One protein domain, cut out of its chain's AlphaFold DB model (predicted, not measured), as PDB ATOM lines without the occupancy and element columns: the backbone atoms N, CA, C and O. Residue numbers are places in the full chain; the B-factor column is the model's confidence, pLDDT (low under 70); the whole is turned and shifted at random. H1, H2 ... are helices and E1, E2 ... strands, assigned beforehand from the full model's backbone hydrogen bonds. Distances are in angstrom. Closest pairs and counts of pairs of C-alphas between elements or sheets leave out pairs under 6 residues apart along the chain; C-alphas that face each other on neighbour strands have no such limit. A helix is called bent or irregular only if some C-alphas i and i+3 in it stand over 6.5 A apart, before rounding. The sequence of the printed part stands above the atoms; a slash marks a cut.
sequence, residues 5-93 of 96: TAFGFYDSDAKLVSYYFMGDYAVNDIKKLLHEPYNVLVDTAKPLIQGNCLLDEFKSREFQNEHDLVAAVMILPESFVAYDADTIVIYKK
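What this domain is: This is residues 5 to 93 of the 96 residues of an uncharacterized protein of viral metagenome (UniProt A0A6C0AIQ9). One strongly twisted sheet of six strands runs through the domain, with the irregular helices H1 and H2 covering one face. H1 is over the E4 and E5 part, and H2 crosses over E2, E1 and E4; the four-residue helix H3 is over E1 on the opposite face, while the short helix H4 only grazes the sheet with its residues 61 to 64. The printed part has 89 residues with four named helices and six named strands, in the order E1 E2 H1 H2 E3 H3 H4 E4 E5 E6. The sheet is mixed, in the order E3 E2 E1 E4 E5 E6, and the class is mixed, helices and strands. The whole is compact, with a radius of gyration of the C-alphas of 11.9 A, and rounded, with spans of 31 by 28 by 20 A.

How they stand to each other: E1, residues 5 to 11, and E2, residues 16 to 23, form an antiparallel hairpin, with N 7 and O 20 2.8 A apart, within hydrogen-bond range. H1, residues 25 to 33, is on the sheet at a height over the sheet of 9.1 A. It lies over E5, residues 79 to 83, and only just over E4, residues 69 to 76, where 3 of its C-alphas fall. It runs along the strands, at 9 degrees to E5 on the local plane. H2, residues 38 to 48, is on the same face at a height over the sheet of 9.3 A. It lies over E1, E4 and, only just, with 3 of its C-alphas, E2; it runs only just across the strands, at 61 degrees to E1 on the local plane. The closest C-alphas of H2 and E2 are those of Leu 48 and Tyr 20, 5.8 A apart. H1 and H2 are close but not clearly touching, with the C-alphas of Leu 33 and Leu 41 closest at 7.9 A, at a shallow tilt of 31 degrees, opposite ways. E3, residues 51 to 54, is an edge strand antiparallel to E2, with N 17 and O 53 2.8 A apart. H3, residues 55 to 58, lies over E1 on the opposite face to H1 and H2, at a height over the sheet of 8.1 A. H4, residues 61 to 66, only grazes the sheet, with its residues 61 to 64. H3 and H4 are close but not clearly touching; their closest C-alphas, those of Glu 57 and Phe 63, are 6.3 A apart. E3, H3, H4 and E4 make a split strand-helix-strand unit, two strands running the same way with E2 and E1 between them, and its crossover is right-handed. E4 is parallel to E1, with N 73 and O 6 2.7 A apart. E4, E5 and E6, residues 88 to 92, make a meander, each strand the antiparallel neighbour of the one before. N 74 and O 81 are 2.8 A apart in the hairpin of E4 and E5, and N 82 and O 89 are 2.8 A apart in that of E5 and E6. Each O i to N i+4 pair in H4 is within hydrogen-bond range, against 5 of 7 in H2 and 2 of 5 in H1, where 5 of 6 O i to N i+3 pairs are; H3 is too short for an O i to N i+4 pair.

Where its parts are: E1 begins at C-alpha 5, (-41.372, 16.894, 7.503), and is 19.3 A long; E2 measures 22.7 A. H1, 12.9 A, is irregular, with C-alphas 28 and 31 7.3 A apart; H2, 15.8 A, is irregular too, with C-alphas 44 and 47 7.1 A apart. E3 measures 10.7 A, H3 5.2 A and H4 8.5 A. E4 begins at C-alpha 69, (-44.406, 18.461, 11.655), and is 19.7 A long. E5 measures 13.2 A, and E6, 12.9 A, ends at C-alpha 92, (-38.655, -0.808, 1.580).

The domain as a whole: The two C-alphas farthest apart are those of Glu 66 and Lys 93, at 31.2 A. The printed part has no cut, and its links between named elements are tight. The mean pLDDT of the printed part is 88.8; residues 25 to 28, in H1, are under 70.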
ATOM      1  N   THR A   5     -41.746  18.255   7.134       91.25
ATOM      2  CA  THR A   5     -41.372  16.894   7.503       91.25
ATOM      3  C   THR A   5     -39.944  16.900   8.005       91.25
ATOM      4  O   THR A   5     -39.062  17.473   7.361       91.25
ATOM      5  N   ALA A   6     -39.705  16.233   9.130       94.06
ATOM      6  CA  ALA A   6     -38.349  15.965   9.581       94.06
ATOM      7  C   ALA A   6     -37.798  14.729   8.881       94.06
ATOM      8  O   ALA A   6     -38.446  13.690   8.853       94.06
ATOM      9  N   PHE A   7     -36.585  14.816   8.357       94.19
ATOM     10  CA  PHE A   7     -35.837  13.689   7.822       94.19
ATOM     11  C   PHE A   7     -34.649  13.430   8.733       94.19
ATOM     12  O   PHE A   7     -33.895  14.352   9.033       94.19
ATOM     13  N   GLY A   8     -34.497  12.189   9.188       95.38
ATOM     14  CA  GLY A   8     -33.510  11.810  10.189       95.38
ATOM     15  C   GLY A   8     -32.648  10.633   9.755       95.38
ATOM     16  O   GLY A   8     -33.163   9.641   9.246       95.38
ATOM     17  N   PHE A   9     -31.346  10.715  10.011       94.94
ATOM     18  CA  PHE A   9     -30.409   9.601   9.876       94.94
ATOM     19  C   PHE A   9     -30.044   9.087  11.262       94.94
ATOM     20  O   PHE A   9     -29.566   9.854  12.101       94.94
ATOM     21  N   TYR A  10     -30.277   7.797  11.502       93.06
ATOM     22  CA  TYR A  10     -29.961   7.175  12.782       93.06
ATOM     23  C   TYR A  10     -28.513   6.685  12.811       93.06
ATOM     24  O   TYR A  10     -28.118   5.839  12.006       93.06
ATOM     25  N   ASP A  11     -27.749   7.191  13.772       90.12
ATOM     26  CA  ASP A  11     -26.433   6.686  14.133       90.12
ATOM     27  C   ASP A  11     -26.592   5.663  15.268       90.12
ATOM     28  O   ASP A  11     -26.956   5.994  16.403       90.12
ATOM     29  N   SER A  12     -26.340   4.390  14.955       85.50
ATOM     30  CA  SER A  12     -26.474   3.297  15.916       85.50
ATOM     31  C   SER A  12     -25.427   3.317  17.022       85.50
ATOM     32  O   SER A  12     -25.698   2.754  18.090       85.50
ATOM     33  N   ASP A  13     -24.269   3.925  16.769       86.25
ATOM     34  CA  ASP A  13     -23.136   3.963  17.689       86.25
ATOM     35  C   ASP A  13     -23.336   5.098  18.692       86.25
ATOM     36  O   ASP A  13     -23.256   4.883  19.902       86.25
ATOM     37  N   ALA A  14     -23.709   6.283  18.198       87.38
ATOM     38  CA  ALA A  14     -24.016   7.442  19.033       87.38
ATOM     39  C   ALA A  14     -25.415   7.391  19.674       87.38
ATOM     40  O   ALA A  14     -25.688   8.151  20.599       87.38
ATOM     41  N   LYS A  15     -26.307   6.507  19.197       86.81
ATOM     42  CA  LYS A  15     -27.732   6.436  19.584       86.81
ATOM     43  C   LYS A  15     -28.513   7.728  19.317       86.81
ATOM     44  O   LYS A  15     -29.526   7.980  19.969       86.81
ATOM     45  N   LEU A  16     -28.088   8.500  18.320       93.75
ATOM     46  CA  LEU A  16     -28.678   9.790  17.960       93.75
ATOM     47  C   LEU A  16     -29.280   9.757  16.556       93.75
ATOM     48  O   LEU A  16     -28.808   9.047  15.669       93.75
ATOM     49  N   VAL A  17     -30.314  10.564  16.352       95.69
ATOM     50  CA  VAL A  17     -30.877  10.875  15.041       95.69
ATOM     51  C   VAL A  17     -30.437  12.282  14.664       95.69
ATOM     52  O   VAL A  17     -30.835  13.242  15.315       95.69
ATOM     53  N   SER A  18     -29.629  12.407  13.612       96.62
ATOM     54  CA  SER A  18     -29.319  13.709  13.006       96.62
ATOM     55  C   SER A  18     -30.423  14.070  12.027       96.62
ATOM     56  O   SER A  18     -30.676  13.289  11.106       96.62
ATOM     57  N   TYR A  19     -31.076  15.219  12.210       95.88
ATOM     58  CA  TYR A  19     -32.262  15.572  11.435       95.88
ATOM     59  C   TYR A  19     -32.186  16.933  10.746       95.88
ATOM     60  O   TYR A  19     -31.442  17.834  11.138       95.88
ATOM     61  N   TYR A  20     -33.001  17.071   9.706       94.88
ATOM     62  CA  TYR A  20     -33.254  18.306   8.974       94.88
ATOM     63  C   TYR A  20     -34.725  18.383   8.563       94.88
ATOM     64  O   TYR A  20     -35.411  17.362   8.514       94.88
ATOM     65  N   PHE A  21     -35.215  19.583   8.256       92.81
ATOM     66  CA  PHE A  21     -36.595  19.782   7.817       92.81
ATOM     67  C   PHE A  21     -36.681  20.025   6.310       92.81
ATOM     68  O   PHE A  21     -35.830  20.693   5.719       92.81
ATOM     69  N   MET A  22     -37.740  19.508   5.692       89.19
ATOM     70  CA  MET A  22     -38.140  19.842   4.325       89.19
ATOM     71  C   MET A  22     -39.642  20.104   4.261       89.19
ATOM     72  O   MET A  22     -40.400  19.612   5.092       89.19
ATOM     73  N   GLY A  23     -40.085  20.852   3.251       85.19
ATOM     74  CA  GLY A  23     -41.514  21.052   3.015       85.19
ATOM     75  C   GLY A  23     -42.247  19.745   2.690       85.19
ATOM     76  O   GLY A  23     -41.654  18.791   2.186       85.19
ATOM     77  N   ASP A  24     -43.558  19.747   2.924       70.81
ATOM     78  CA  ASP A  24     -44.491  18.617   2.773       70.81
ATOM     79  C   ASP A  24     -44.348  17.793   1.472       70.81
ATOM     80  O   ASP A  24     -44.545  16.577   1.440       70.81
ATOM     81  N   TYR A  25     -43.957  18.437   0.367       61.91
ATOM     82  CA  TYR A  25     -43.767  17.767  -0.924       61.91
ATOM     83  C   TYR A  25     -42.685  16.673  -0.886       61.91
ATOM     84  O   TYR A  25     -42.727  15.745  -1.694       61.91
ATOM     85  N   ALA A  26     -41.748  16.743   0.064       65.06
ATOM     86  CA  ALA A  26     -40.648  15.794   0.186       65.06
ATOM     87  C   ALA A  26     -41.118  14.374   0.555       65.06
ATOM     88  O   ALA A  26     -40.504  13.402   0.114       65.06
ATOM     89  N   VAL A  27     -42.226  14.223   1.294       63.94
ATOM     90  CA  VAL A  27     -42.782  12.895   1.632       63.94
ATOM     91  C   VAL A  27     -43.333  12.199   0.391       63.94
ATOM     92  O   VAL A  27     -43.115  11.003   0.197       63.94
ATOM     93  N   ASN A  28     -43.992  12.946  -0.496       69.25
ATOM     94  CA  ASN A  28     -44.553  12.395  -1.732       69.25
ATOM     95  C   ASN A  28     -43.460  11.892  -2.690       69.25
ATOM     96  O   ASN A  28     -43.657  10.899  -3.395       69.25
ATOM     97  N   ASP A  29     -42.292  12.534  -2.665       75.19
ATOM     98  CA  ASP A  29     -41.137  12.178  -3.487       75.19
ATOM     99  C   ASP A  29     -40.173  11.193  -2.819       75.19
ATOM    100  O   ASP A  29     -39.235  10.716  -3.463       75.19
ATOM    101  N   ILE A  30     -40.426  10.798  -1.570       78.06
ATOM    102  CA  ILE A  30     -39.499   9.961  -0.810       78.06
ATOM    103  C   ILE A  30     -39.235   8.600  -1.467       78.06
ATOM    104  O   ILE A  30     -38.151   8.034  -1.352       78.06
ATOM    105  N   LYS A  31     -40.200   8.089  -2.241       76.81
ATOM    106  CA  LYS A  31     -40.052   6.840  -3.000       76.81
ATOM    107  C   LYS A  31     -38.942   6.917  -4.047       76.81
ATOM    108  O   LYS A  31     -38.305   5.904  -4.312       76.81
ATOM    109  N   LYS A  32     -38.697   8.098  -4.625       80.81
ATOM    110  CA  LYS A  32     -37.610   8.312  -5.593       80.81
ATOM    111  C   LYS A  32     -36.249   8.145  -4.914       80.81
ATOM    112  O   LYS A  32     -35.359   7.524  -5.481       80.81
ATOM    113  N   LEU A  33     -36.136   8.609  -3.668       81.50
ATOM    114  CA  LEU A  33     -34.904   8.551  -2.881       81.50
ATOM    115  C   LEU A  33     -34.544   7.128  -2.413       81.50
ATOM    116  O   LEU A  33     -33.384   6.875  -2.115       81.50
ATOM    117  N   LEU A  34     -35.481   6.170  -2.395       81.75
ATOM    118  CA  LEU A  34     -35.199   4.770  -2.010       81.75
ATOM    119  C   LEU A  34     -34.221   4.052  -2.952       81.75
ATOM    120  O   LEU A  34     -33.681   3.000  -2.603       81.75
ATOM    121  N   HIS A  35     -34.050   4.564  -4.170       82.44
ATOM    122  CA  HIS A  35     -33.120   4.002  -5.143       82.44
ATOM    123  C   HIS A  35     -31.704   4.566  -5.002       82.44
ATOM    124  O   HIS A  35     -30.770   3.949  -5.518       82.44
ATOM    125  N   GLU A  36     -31.547   5.679  -4.287       87.50
ATOM    126  CA  GLU A  36     -30.258   6.324  -4.087       87.50
ATOM    127  C   GLU A  36     -29.405   5.567  -3.056       87.50
ATOM    128  O   GLU A  36     -29.935   5.036  -2.071       87.50
ATOM    129  N   PRO A  37     -28.075   5.510  -3.236       88.94
ATOM    130  CA  PRO A  37     -27.185   4.950  -2.231       88.94
ATOM    131  C   PRO A  37     -27.272   5.723  -0.908       88.94
ATOM    132  O   PRO A  37     -27.235   6.954  -0.889       88.94
ATOM    133  N   TYR A  38     -27.310   5.007   0.218       89.25
ATOM    134  CA  TYR A  38     -27.441   5.621   1.547       89.25
ATOM    135  C   TYR A  38     -26.358   6.673   1.836       89.25
ATOM    136  O   TYR A  38     -26.656   7.743   2.356       89.25
ATOM    137  N   ASN A  39     -25.108   6.413   1.444       89.81
ATOM    138  CA  ASN A  39     -24.006   7.360   1.616       89.81
ATOM    139  C   ASN A  39     -24.222   8.668   0.833       89.81
ATOM    140  O   ASN A  39     -23.891   9.732   1.343       89.81
ATOM    141  N   VAL A  40     -24.829   8.603  -0.358       91.38
ATOM    142  CA  VAL A  40     -25.160   9.791  -1.161       91.38
ATOM    143  C   VAL A  40     -26.239  10.620  -0.469       91.38
ATOM    144  O   VAL A  40     -26.126  11.844  -0.402       91.38
ATOM    145  N   LEU A  41     -27.257   9.965   0.101       90.62
ATOM    146  CA  LEU A  41     -28.308  10.637   0.869       90.62
ATOM    147  C   LEU A  41     -27.736  11.341   2.107       90.62
ATOM    148  O   LEU A  41     -28.043  12.509   2.340       90.62
ATOM    149  N   VAL A  42     -26.866  10.659   2.860       90.56
ATOM    150  CA  VAL A  42     -26.174  11.230   4.027       90.56
ATOM    151  C   VAL A  42     -25.338  12.445   3.621       90.56
ATOM    152  O   VAL A  42     -25.464  13.506   4.230       90.56
ATOM    153  N   ASP A  43     -24.505  12.320   2.586       92.19
ATOM    154  CA  ASP A  43     -23.629  13.406   2.137       92.19
ATOM    155  C   ASP A  43     -24.414  14.628   1.650       92.19
ATOM    156  O   ASP A  43     -24.045  15.762   1.956       92.19
ATOM    157  N   THR A  44     -25.534  14.400   0.962       89.88
ATOM    158  CA  THR A  44     -26.434  15.464   0.489       89.88
ATOM    159  C   THR A  44     -27.126  16.180   1.650       89.88
ATOM    160  O   THR A  44     -27.347  17.389   1.585       89.88
ATOM    161  N   ALA A  45     -27.452  15.459   2.723       90.62
ATOM    162  CA  ALA A  45     -28.149  16.016   3.875       90.62
ATOM    163  C   ALA A  45     -27.236  16.722   4.886       90.62
ATOM    164  O   ALA A  45     -27.714  17.599   5.598       90.62
ATOM    165  N   LYS A  46     -25.933  16.400   4.943       91.56
ATOM    166  CA  LYS A  46     -24.951  17.031   5.853       91.56
ATOM    167  C   LYS A  46     -25.076  18.560   5.988       91.56
ATOM    168  O   LYS A  46     -25.136  19.023   7.124       91.56
ATOM    169  N   PRO A  47     -25.130  19.359   4.901       93.38
ATOM    170  CA  PRO A  47     -25.252  20.816   5.017       93.38
ATOM    171  C   PRO A  47     -26.638  21.293   5.480       93.38
ATOM    172  O   PRO A  47     -26.791  22.466   5.805       93.38
ATOM    173  N   LEU A  48     -27.644  20.415   5.481       93.06
ATOM    174  CA  LEU A  48     -29.023  20.721   5.864       93.06
ATOM    175  C   LEU A  48     -29.325  20.366   7.324       93.06
ATOM    176  O   LEU A  48     -30.358  20.800   7.830       93.06
ATOM    177  N   ILE A  49     -28.468  19.573   7.982       94.56
ATOM    178  CA  ILE A  49     -28.678  19.121   9.363       94.56
ATOM    179  C   ILE A  49     -28.881  20.323  10.284       94.56
ATOM    180  O   ILE A  49     -28.039  21.216  10.365       94.56
ATOM    181  N   GLN A  50     -30.008  20.315  10.992       94.38
ATOM    182  CA  GLN A  50     -30.399  21.377  11.915       94.38
ATOM    183  C   GLN A  50     -30.181  20.992  13.377       94.38
ATOM    184  O   GLN A  50     -29.993  21.869  14.215       94.38
ATOM    185  N   GLY A  51     -30.182  19.695  13.693       94.50
ATOM    186  CA  GLY A  51     -30.039  19.227  15.064       94.50
ATOM    187  C   GLY A  51     -29.849  17.722  15.181       94.50
ATOM    188  O   GLY A  51     -29.791  16.989  14.189       94.50
ATOM    189  N   ASN A  52     -29.739  17.273  16.426       96.00
ATOM    190  CA  ASN A  52     -29.742  15.868  16.795       96.00
ATOM    191  C   ASN A  52     -30.619  15.653  18.031       96.00
ATOM    192  O   ASN A  52     -30.745  16.546  18.864       96.00
ATOM    193  N   CYS A  53     -31.241  14.483  18.119       95.62
ATOM    194  CA  CYS A  53     -32.048  14.062  19.263       95.62
ATOM    195  C   CYS A  53     -31.964  12.543  19.439       95.62
ATOM    196  O   CYS A  53     -31.400  11.833  18.597       95.62
ATOM    197  N   LEU A  54     -32.507  12.026  20.538       95.62
ATOM    198  CA  LEU A  54     -32.638  10.587  20.723       95.62
ATOM    199  C   LEU A  54     -33.666  10.008  19.750       95.62
ATOM    200  O   LEU A  54     -34.616  10.658  19.323       95.62
ATOM    201  N   LEU A  55     -33.502   8.724  19.439       92.44
ATOM    202  CA  LEU A  55     -34.421   8.000  18.565       92.44
ATOM    203  C   LEU A  55     -35.877   8.032  19.059       92.44
ATOM    204  O   LEU A  55     -36.797   8.097  18.243       92.44
ATOM    205  N   ASP A  56     -36.076   7.944  20.372       92.12
ATOM    206  CA  ASP A  56     -37.410   7.934  20.974       92.12
ATOM    207  C   ASP A  56     -38.043   9.329  20.971       92.12
ATOM    208  O   ASP A  56     -39.247   9.441  20.759       92.12
ATOM    209  N   GLU A  57     -37.229  10.383  21.100       94.88
ATOM    210  CA  GLU A  57     -37.668  11.776  20.955       94.88
ATOM    211  C   GLU A  57     -38.082  12.057  19.510       94.88
ATOM    212  O   GLU A  57     -39.182  12.537  19.268       94.88
ATOM    213  N   PHE A  58     -37.264  11.666  18.529       94.31
ATOM    214  CA  PHE A  58     -37.544  11.917  17.111       94.31
ATOM    215  C   PHE A  58     -38.895  11.353  16.641       94.31
ATOM    216  O   PHE A  58     -39.561  11.921  15.778       94.31
ATOM    217  N   LYS A  59     -39.294  10.199  17.190       91.50
ATOM    218  CA  LYS A  59     -40.559   9.524  16.857       91.50
ATOM    219  C   LYS A  59     -41.746  10.055  17.653       91.50
ATOM    220  O   LYS A  59     -42.877   9.651  17.383       91.50
ATOM    221  N   SER A  60     -41.493  10.867  18.673       91.69
ATOM    222  CA  SER A  60     -42.500  11.270  19.637       91.69
ATOM    223  C   SER A  60     -43.460  12.296  19.037       91.69
ATOM    224  O   SER A  60     -43.140  13.035  18.100       91.69
ATOM    225  N   ARG A  61     -44.676  12.347  19.589       90.19
ATOM    226  CA  ARG A  61     -45.665  13.350  19.178       90.19
ATOM    227  C   ARG A  61     -45.304  14.727  19.725       90.19
ATOM    228  O   ARG A  61     -45.652  15.723  19.102       90.19
ATOM    229  N   GLU A  62     -44.583  14.791  20.847       93.06
ATOM    230  CA  GLU A  62     -44.031  16.046  21.364       93.06
ATOM    231  C   GLU A  62     -43.086  16.694  20.350       93.06
ATOM    232  O   GLU A  62     -43.294  17.857  20.018       93.06
ATOM    233  N   PHE A  63     -42.136  15.937  19.788       93.00
ATOM    234  CA  PHE A  63     -41.204  16.455  18.781       93.00
ATOM    235  C   PHE A  63     -41.926  16.953  17.522       93.00
ATOM    236  O   PHE A  63     -41.610  18.016  16.988       93.00
ATOM    237  N   GLN A  64     -42.947  16.219  17.064       91.00
ATOM    238  CA  GLN A  64     -43.762  16.648  15.925       91.00
ATOM    239  C   GLN A  64     -44.532  17.940  16.216       91.00
ATOM    240  O   GLN A  64     -44.525  18.850  15.393       91.00
ATOM    241  N   ASN A  65     -45.151  18.050  17.390       90.88
ATOM    242  CA  ASN A  65     -45.910  19.238  17.775       90.88
ATOM    243  C   ASN A  65     -45.009  20.462  17.996       90.88
ATOM    244  O   ASN A  65     -45.391  21.570  17.628       90.88
ATOM    245  N   GLU A  66     -43.824  20.275  18.585       92.56
ATOM    246  CA  GLU A  66     -42.849  21.348  18.829       92.56
ATOM    247  C   GLU A  66     -42.378  22.000  17.523       92.56
ATOM    248  O   GLU A  66     -42.159  23.212  17.467       92.56
ATOM    249  N   HIS A  67     -42.261  21.204  16.462       90.56
ATOM    250  CA  HIS A  67     -41.756  21.647  15.168       90.56
ATOM    251  C   HIS A  67     -42.837  21.773  14.084       90.56
ATOM    252  O   HIS A  67     -42.488  21.973  12.923       90.56
ATOM    253  N   ASP A  68     -44.126  21.684  14.428       89.81
ATOM    254  CA  ASP A  68     -45.249  21.741  13.470       89.81
ATOM    255  C   ASP A  68     -45.068  20.752  12.293       89.81
ATOM    256  O   ASP A  68     -45.169  21.096  11.109       89.81
ATOM    257  N   LEU A  69     -44.689  19.512  12.628       90.12
ATOM    258  CA  LEU A  69     -44.406  18.461  11.655       90.12
ATOM    259  C   LEU A  69     -45.675  17.718  11.252       90.12
ATOM    260  O   LEU A  69     -46.464  17.294  12.093       90.12
ATOM    261  N   VAL A  70     -45.799  17.441   9.958       89.38
ATOM    262  CA  VAL A  70     -46.775  16.470   9.433       89.38
ATOM    263  C   VAL A  70     -46.300  15.027   9.588       89.38
ATOM    264  O   VAL A  70     -47.113  14.111   9.675       89.38
ATOM    265  N   ALA A  71     -44.981  14.827   9.588       89.94
ATOM    266  CA  ALA A  71     -44.342  13.531   9.705       89.94
ATOM    267  C   ALA A  71     -42.879  13.675  10.143       89.94
ATOM    268  O   ALA A  71     -42.193  14.654   9.831       89.94
ATOM    269  N   ALA A  72     -42.380  12.636  10.800       92.94
ATOM    270  CA  ALA A  72     -40.964  12.393  11.013       92.94
ATOM    271  C   ALA A  72     -40.562  11.154  10.208       92.94
ATOM    272  O   ALA A  72     -41.161  10.091  10.345       92.94
ATOM    273  N   VAL A  73     -39.558  11.267   9.349       93.69
ATOM    274  CA  VAL A  73     -39.109  10.186   8.478       93.69
ATOM    275  C   VAL A  73     -37.683   9.803   8.807       93.69
ATOM    276  O   VAL A  73     -36.747  10.577   8.623       93.69
ATOM    277  N   MET A  74     -37.503   8.567   9.247       93.88
ATOM    278  CA  MET A  74     -36.180   7.987   9.390       93.88
ATOM    279  C   MET A  74     -35.698   7.358   8.094       93.88
ATOM    280  O   MET A  74     -36.376   6.512   7.507       93.88
ATOM    281  N   ILE A  75     -34.482   7.720   7.710       92.62
ATOM    282  CA  ILE A  75     -33.745   7.185   6.578       92.62
ATOM    283  C   ILE A  75     -32.802   6.101   7.104       92.62
ATOM    284  O   ILE A  75     -31.900   6.374   7.895       92.62
ATOM    285  N   LEU A  76     -33.015   4.860   6.670       90.44
ATOM    286  CA  LEU A  76     -32.156   3.715   6.970       90.44
ATOM    287  C   LEU A  76     -31.534   3.180   5.667       90.44
ATOM    288  O   LEU A  76     -32.065   3.452   4.588       90.44
ATOM    289  N   PRO A  77     -30.467   2.362   5.740       87.19
ATOM    290  CA  PRO A  77     -29.768   1.882   4.547       87.19
ATOM    291  C   PRO A  77     -30.633   1.149   3.507       87.19
ATOM    292  O   PRO A  77     -30.362   1.256   2.317       87.19
ATOM    293  N   GLU A  78     -31.672   0.416   3.928       86.75
ATOM    294  CA  GLU A  78     -32.542  -0.362   3.019       86.75
ATOM    295  C   GLU A  78     -34.015   0.095   3.014       86.75
ATOM    296  O   GLU A  78     -34.862  -0.507   2.341       86.75
ATOM    297  N   SER A  79     -34.365   1.111   3.807       90.38
ATOM    298  CA  SER A  79     -35.767   1.479   4.020       90.38
ATOM    299  C   SER A  79     -35.939   2.865   4.606       90.38
ATOM    300  O   SER A  79     -35.104   3.296   5.393       90.38
ATOM    301  N   PHE A  80     -37.088   3.483   4.357       92.25
ATOM    302  CA  PHE A  80     -37.521   4.680   5.071       92.25
ATOM    303  C   PHE A  80     -38.727   4.372   5.949       92.25
ATOM    304  O   PHE A  80     -39.609   3.610   5.552       92.25
ATOM    305  N   VAL A  81     -38.761   4.959   7.140       92.62
ATOM    306  CA  VAL A  81     -39.845   4.783   8.111       92.62
ATOM    307  C   VAL A  81     -40.445   6.143   8.414       92.62
ATOM    308  O   VAL A  81     -39.799   6.955   9.069       92.62
ATOM    309  N   ALA A  82     -41.656   6.386   7.927       91.06
ATOM    310  CA  ALA A  82     -42.417   7.592   8.207       91.06
ATOM    311  C   ALA A  82     -43.329   7.358   9.415       91.06
ATOM    312  O   ALA A  82     -44.100   6.399   9.430       91.06
ATOM    313  N   TYR A  83     -43.219   8.231  10.407       90.31
ATOM    314  CA  TYR A  83     -44.104   8.348  11.557       90.31
ATOM    315  C   TYR A  83     -44.955   9.591  11.319       90.31
ATOM    316  O   TYR A  83     -44.408  10.694  11.285       90.31
ATOM    317  N   ASP A  84     -46.255   9.425  11.116       85.81
ATOM    318  CA  ASP A  84     -47.200  10.539  11.185       85.81
ATOM    319  C   ASP A  84     -47.989  10.462  12.500       85.81
ATOM    320  O   ASP A  84     -47.654   9.692  13.407       85.81
ATOM    321  N   ALA A  85     -49.013  11.300  12.631       80.44
ATOM    322  CA  ALA A  85     -49.774  11.426  13.861       80.44
ATOM    323  C   ALA A  85     -50.499  10.124  14.268       80.44
ATOM    324  O   ALA A  85     -50.715   9.897  15.461       80.44
ATOM    325  N   ASP A  86     -50.865   9.275  13.307       85.31
ATOM    326  CA  ASP A  86     -51.766   8.140  13.525       85.31
ATOM    327  C   ASP A  86     -51.209   6.811  12.985       85.31
ATOM    328  O   ASP A  86     -51.713   5.736  13.324       85.31
ATOM    329  N   THR A  87     -50.171   6.851  12.149       87.62
ATOM    330  CA  THR A  87     -49.659   5.700  11.412       87.62
ATOM    331  C   THR A  87     -48.133   5.660  11.329       87.62
ATOM    332  O   THR A  87     -47.421   6.659  11.438       87.62
ATOM    333  N   ILE A  88     -47.625   4.444  11.115       91.00
ATOM    334  CA  ILE A  88     -46.227   4.191  10.776       91.00
ATOM    335  C   ILE A  88     -46.203   3.515   9.411       91.00
ATOM    336  O   ILE A  88     -46.703   2.398   9.252       91.00
ATOM    337  N   VAL A  89     -45.591   4.172   8.431       89.94
ATOM    338  CA  VAL A  89     -45.465   3.662   7.064       89.94
ATOM    339  C   VAL A  89     -44.008   3.334   6.781       89.94
ATOM    340  O   VAL A  89     -43.128   4.189   6.867       89.94
ATOM    341  N   ILE A  90     -43.743   2.081   6.409       92.00
ATOM    342  CA  ILE A  90     -42.397   1.621   6.063       92.00
ATOM    343  C   ILE A  90     -42.300   1.429   4.553       92.00
ATOM    344  O   ILE A  90     -42.935   0.541   3.982       92.00
ATOM    345  N   TYR A  91     -41.437   2.212   3.919       89.44
ATOM    346  CA  TYR A  91     -41.063   2.039   2.526       89.44
ATOM    347  C   TYR A  91     -39.780   1.215   2.444       89.44
ATOM    348  O   TYR A  91     -38.743   1.623   2.962       89.44
ATOM    349  N   LYS A  92     -39.829   0.051   1.791       88.81
ATOM    350  CA  LYS A  92     -38.655  -0.808   1.580       88.81
ATOM    351  C   LYS A  92     -38.386  -0.992   0.100       88.81
ATOM    352  O   LYS A  92     -39.322  -1.136  -0.688       88.81
ATOM    353  N   LYS A  93     -37.106  -1.057  -0.264       81.62
ATOM    354  CA  LYS A  93     -36.707  -1.483  -1.605       81.62
ATOM    355  C   LYS A  93     -37.142  -2.935  -1.820       81.62
ATOM    356  O   LYS A  93     -36.976  -3.778  -0.936       81.62
TER     357      LYS A  93